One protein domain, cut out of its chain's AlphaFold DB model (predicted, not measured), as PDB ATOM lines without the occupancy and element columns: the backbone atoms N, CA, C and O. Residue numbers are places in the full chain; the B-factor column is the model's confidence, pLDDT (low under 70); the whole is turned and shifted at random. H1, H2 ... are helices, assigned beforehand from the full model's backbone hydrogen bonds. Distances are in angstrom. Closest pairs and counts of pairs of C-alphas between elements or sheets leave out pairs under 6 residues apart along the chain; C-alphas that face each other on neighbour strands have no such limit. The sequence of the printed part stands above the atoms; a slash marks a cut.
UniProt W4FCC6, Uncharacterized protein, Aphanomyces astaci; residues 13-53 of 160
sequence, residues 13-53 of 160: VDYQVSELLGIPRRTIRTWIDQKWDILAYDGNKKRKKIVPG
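This is residues 13 to 53 of the 160 residues of an uncharacterized protein of Aphanomyces astaci (UniProt W4FCC6). Three short helices follow one another as an open, loosely built arch: H1 stands crosswise at one end, H2 leads away from it, and H3 comes next. Beyond H3 a tail with no named element, residues 40 to 53, hooks round at the other end of the arch. The printed part has 41 residues, with three named helices in the order H1, H2, H3 and no named strand; its class is all helix. The whole is loose, with a radius of gyration of the C-alphas of 11.9 A, and elongated, with spans of 31 by 17 by 15 A.

H1, residues 14 to 21, begins with C-alpha 14 at (119.404, 138.616, 158.245) and is 10.6 A long from first to last C-alpha. H2, residues 25 to 33, is the longest helix, at 12.4 A. H3, residues 35 to 39, measures 6.1 A and ends with C-alpha 39 at (123.668, 155.036, 149.632).

H1 and H2 touch, their closest C-alphas being those of Ser 18 and Arg 25, 5.4 A apart. They run opposite ways at a steep tilt of 67 degrees, only just short of about perpendicular. H2 and H3 are close but not clearly touching; their closest C-alphas, those of Trp 31 and Ile 38, are 7.8 A apart. H1 and H3 are apart. In H1, H2 and H3 every O i to N i+4 pair is within hydrogen-bond range.

The two C-alphas farthest apart, those of Gln 16 and Pro 52, are 31.4 A apart. The printed part has no cut. The links from H1 to H2 and from H2 to H3 are tight. The mean pLDDT of the printed part is 84.8; residue 47 and residues 51 to 53 are under 70.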
ATOM      1  N   VAL A  13     116.193 140.088 161.543       81.25
ATOM      2  CA  VAL A  13     117.457 139.342 161.507       81.25
ATOM      3  C   VAL A  13     117.727 138.883 160.069       81.25
ATOM      4  O   VAL A  13     116.802 138.497 159.356       81.25
ATOM      5  N   ASP A  14     118.992 138.896 159.633       80.38
ATOM      6  CA  ASP A  14     119.404 138.616 158.245       80.38
ATOM      7  C   ASP A  14     118.783 137.347 157.621       80.38
ATOM      8  O   ASP A  14     118.552 137.294 156.414       80.38
ATOM      9  N   TYR A  15     118.492 136.331 158.436       85.69
ATOM     10  CA  TYR A  15     117.808 135.100 158.049       85.69
ATOM     11  C   TYR A  15     116.342 135.330 157.665       85.69
ATOM     12  O   TYR A  15     115.914 134.838 156.629       85.69
ATOM     13  N   GLN A  16     115.601 136.125 158.442       89.12
ATOM     14  CA  GLN A  16     114.199 136.443 158.153       89.12
ATOM     15  C   GLN A  16     114.089 137.232 156.844       89.12
ATOM     16  O   GLN A  16     113.244 136.946 156.003       89.12
ATOM     17  N   VAL A  17     115.003 138.183 156.623       87.12
ATOM     18  CA  VAL A  17     115.094 138.932 155.357       87.12
ATOM     19  C   VAL A  17     115.455 138.007 154.189       87.12
ATOM     20  O   VAL A  17     114.915 138.150 153.093       87.12
ATOM     21  N   SER A  18     116.357 137.049 154.419       91.44
ATOM     22  CA  SER A  18     116.772 136.067 153.413       91.44
ATOM     23  C   SER A  18     115.614 135.189 152.952       91.44
ATOM     24  O   SER A  18     115.441 135.008 151.750       91.44
ATOM     25  N   GLU A  19     114.814 134.688 153.892       91.69
ATOM     26  CA  GLU A  19     113.660 133.832 153.622       91.69
ATOM     27  C   GLU A  19     112.542 134.593 152.899       91.69
ATOM     28  O   GLU A  19     112.037 134.124 151.883       91.69
ATOM     29  N   LEU A  20     112.229 135.811 153.352       93.69
ATOM     30  CA  LEU A  20     111.189 136.651 152.751       93.69
ATOM     31  C   LEU A  20     111.515 137.088 151.316       93.69
ATOM     32  O   LEU A  20     110.615 137.180 150.484       93.69
ATOM     33  N   LEU A  21     112.783 137.393 151.025       92.06
ATOM     34  CA  LEU A  21     113.196 137.947 149.730       92.06
ATOM     35  C   LEU A  21     113.829 136.912 148.789       92.06
ATOM     36  O   LEU A  21     114.137 137.241 147.644       92.06
ATOM     37  N   GLY A  22     114.092 135.691 149.264       92.88
ATOM     38  CA  GLY A  22     114.849 134.681 148.517       92.88
ATOM     39  C   GLY A  22     116.300 135.091 148.223       92.88
ATOM     40  O   GLY A  22     116.942 134.537 147.330       92.88
ATOM     41  N   ILE A  23     116.834 136.083 148.943       91.75
ATOM     42  CA  ILE A  23     118.195 136.595 148.753       91.75
ATOM     43  C   ILE A  23     119.132 135.856 149.712       91.75
ATOM     44  O   ILE A  23     118.847 135.809 150.907       91.75
ATOM     45  N   PRO A  24     120.286 135.327 149.263       94.88
ATOM     46  CA  PRO A  24     121.233 134.675 150.160       94.88
ATOM     47  C   PRO A  24     121.692 135.591 151.304       94.88
ATOM     48  O   PRO A  24     122.116 136.724 151.066       94.88
ATOM     49  N   ARG A  25     121.721 135.069 152.539       92.06
ATOM     50  CA  ARG A  25     122.180 135.798 153.743       92.06
ATOM     51  C   ARG A  25     123.519 136.512 153.554       92.06
ATOM     52  O   ARG A  25     123.702 137.626 154.031       92.06
ATOM     53  N   ARG A  26     124.457 135.887 152.831       90.31
ATOM     54  CA  ARG A  26     125.771 136.475 152.523       90.31
ATOM     55  C   ARG A  26     125.643 137.802 151.773       90.31
ATOM     56  O   ARG A  26     126.356 138.740 152.102       90.31
ATOM     57  N   THR A  27     124.736 137.881 150.803       89.81
ATOM     58  CA  THR A  27     124.487 139.099 150.024       89.81
ATOM     59  C   THR A  27     123.905 140.201 150.906       89.81
ATOM     60  O   THR A  27     124.376 141.331 150.840       89.81
ATOM     61  N   ILE A  28     122.952 139.859 151.781       90.12
ATOM     62  CA  ILE A  28     122.349 140.803 152.737       90.12
ATOM     63  C   ILE A  28     123.421 141.388 153.663       90.12
ATOM     64  O   ILE A  28     123.498 142.603 153.816       90.12
ATOM     65  N   ARG A  29     124.306 140.546 154.214       91.12
ATOM     66  CA  ARG A  29     125.439 141.001 155.039       91.12
ATOM     67  C   ARG A  29     126.364 141.940 154.273       91.12
ATOM     68  O   ARG A  29     126.639 143.027 154.755       91.12
ATOM     69  N   THR A  30     126.761 141.575 153.052       89.56
ATOM     70  CA  THR A  30     127.605 142.443 152.216       89.56
ATOM     71  C   THR A  30     126.955 143.803 151.944       89.56
ATOM     72  O   THR A  30     127.650 144.814 151.960       89.56
ATOM     73  N   TRP A  31     125.638 143.859 151.724       89.44
ATOM     74  CA  TRP A  31     124.929 145.133 151.563       89.44
ATOM     75  C   TRP A  31     124.886 145.956 152.848       89.44
ATOM     76  O   TRP A  31     125.012 147.173 152.773       89.44
ATOM     77  N   ILE A  32     124.735 145.318 154.012       90.12
ATOM     78  CA  ILE A  32     124.800 145.995 155.315       90.12
ATOM     79  C   ILE A  32     126.203 146.568 155.547       90.12
ATOM     80  O   ILE A  32     126.323 147.733 155.928       90.12
ATOM     81  N   ASP A  33     127.247 145.789 155.258       89.69
ATOM     82  CA  ASP A  33     128.645 146.206 155.404       89.69
ATOM     83  C   ASP A  33     128.972 147.402 154.495       89.69
ATOM     84  O   ASP A  33     129.663 148.333 154.901       89.69
ATOM     85  N   GLN A  34     128.433 147.405 153.272       88.31
ATOM     86  CA  GLN A  34     128.655 148.446 152.261       88.31
ATOM     87  C   GLN A  34     127.549 149.513 152.235       88.31
ATOM     88  O   GLN A  34     127.477 150.295 151.286       88.31
ATOM     89  N   LYS A  35     126.661 149.559 153.240       90.38
ATOM     90  CA  LYS A  35     125.418 150.350 153.168       90.38
ATOM     91  C   LYS A  35     125.668 151.826 152.873       90.38
ATOM     92  O   LYS A  35     124.952 152.423 152.076       90.38
ATOM     93  N   TRP A  36     126.695 152.401 153.494       92.25
ATOM     94  CA  TRP A  36     127.021 153.813 153.335       92.25
ATOM     95  C   TRP A  36     127.571 154.102 151.943       92.25
ATOM     96  O   TRP A  36     127.119 155.050 151.315       92.25
ATOM     97  N   ASP A  37     128.440 153.237 151.417       87.12
ATOM     98  CA  ASP A  37     128.980 153.369 150.059       87.12
ATOM     99  C   ASP A  37     127.883 153.232 148.994       87.12
ATOM    100  O   ASP A  37     127.889 153.943 147.991       87.12
ATOM    101  N   ILE A  38     126.927 152.318 149.205       86.31
ATOM    102  CA  ILE A  38     125.789 152.116 148.300       86.31
ATOM    103  C   ILE A  38     124.883 153.352 148.302       86.31
ATOM    104  O   ILE A  38     124.482 153.815 147.234       86.31
ATOM    105  N   LEU A  39     124.557 153.881 149.486       89.06
ATOM    106  CA  LEU A  39     123.668 155.036 149.632       89.06
ATOM    107  C   LEU A  39     124.322 156.348 149.177       89.06
ATOM    108  O   LEU A  39     123.629 157.210 148.646       89.06
ATOM    109  N   ALA A  40     125.637 156.487 149.353       89.19
ATOM    110  CA  ALA A  40     126.404 157.655 148.927       89.19
ATOM    111  C   ALA A  40     126.793 157.628 147.436       89.19
ATOM    112  O   ALA A  40     127.378 158.590 146.946       89.19
ATOM    113  N   TYR A  41     126.495 156.548 146.701       84.25
ATOM    114  CA  TYR A  41     126.883 156.423 145.297       84.25
ATOM    115  C   TYR A  41     126.115 157.400 144.394       84.25
ATOM    116  O   TYR A  41     124.929 157.220 144.104       84.25
ATOM    117  N   ASP A  42     126.825 158.395 143.873       84.69
ATOM    118  CA  ASP A  42     126.330 159.423 142.950       84.69
ATOM    119  C   ASP A  42     126.629 159.115 141.467       84.69
ATOM    120  O   ASP A  42     126.248 159.862 140.564       84.69
ATOM    121  N   GLY A  43     127.291 157.987 141.195       79.50
ATOM    122  CA  GLY A  43     127.694 157.589 139.854       79.50
ATOM    123  C   GLY A  43     126.566 157.007 138.989       79.50
ATOM    124  O   GLY A  43     125.378 156.997 139.313       79.50
ATOM    125  N   ASN A  44     126.946 156.460 137.830       77.06
ATOM    126  CA  ASN A  44     125.990 155.864 136.893       77.06
ATOM    127  C   ASN A  44     125.302 154.623 137.494       77.06
ATOM    128  O   ASN A  44     125.891 153.543 137.538       77.06
ATOM    129  N   LYS A  45     124.015 154.754 137.831       79.19
ATOM    130  CA  LYS A  45     123.169 153.704 138.433       79.19
ATOM    131  C   LYS A  45     122.992 152.437 137.579       79.19
ATOM    132  O   LYS A  45     122.557 151.414 138.094       79.19
ATOM    133  N   LYS A  46     123.349 152.456 136.286       77.25
ATOM    134  CA  LYS A  46     123.397 151.242 135.443       77.25
ATOM    135  C   LYS A  46     124.635 150.375 135.715       77.25
ATOM    136  O   LYS A  46     124.714 149.248 135.222       77.25
ATOM    137  N   ARG A  47     125.635 150.883 136.445       69.25
ATOM    138  CA  ARG A  47     126.833 150.119 136.812       69.25
ATOM    139  C   ARG A  47     126.515 149.158 137.954       69.25
ATOM    140  O   ARG A  47     125.964 149.539 138.973       69.25
ATOM    141  N   LYS A  48     126.943 147.904 137.795       73.81
ATOM    142  CA  LYS A  48     126.729 146.828 138.782       73.81
ATOM    143  C   LYS A  48     127.699 146.863 139.977       73.81
ATOM    144  O   LYS A  48     127.662 145.957 140.800       73.81
ATOM    145  N   LYS A  49     128.630 147.822 140.029       74.38
ATOM    146  CA  LYS A  49     129.671 147.930 141.066       74.38
ATOM    147  C   LYS A  49     129.900 149.397 141.428       74.38
ATOM    148  O   LYS A  49     129.987 150.217 140.515       74.38
ATOM    149  N   ILE A  50     130.059 149.672 142.726       75.62
ATOM    150  CA  ILE A  50     130.391 150.994 143.288       75.62
ATOM    151  C   ILE A  50     131.765 151.432 142.771       75.62
ATOM    152  O   ILE A  50     131.896 152.435 142.075       75.62
ATOM    153  N   VAL A  51     132.779 150.594 143.003       68.50
ATOM    154  CA  VAL A  51     134.114 150.765 142.427       68.50
ATOM    155  C   VAL A  51     134.199 149.971 141.120       68.50
ATOM    156  O   VAL A  51     133.919 148.764 141.116       68.50
ATOM    157  N   PRO A  52     134.599 150.594 139.996       64.25
ATOM    158  CA  PRO A  52     134.874 149.867 138.766       64.25
ATOM    159  C   PRO A  52     135.910 148.770 139.035       64.25
ATOM    160  O   PRO A  52     137.052 149.047 139.392       64.25
ATOM    161  N   GLY A  53     135.511 147.509 138.873       60.72
ATOM    162  CA  GLY A  53     136.451 146.395 138.971       60.72
ATOM    163  C   GLY A  53     137.506 146.485 137.866       60.72
ATOM    164  O   GLY A  53     137.191 146.852 136.736       60.72
TER     165      GLY A  53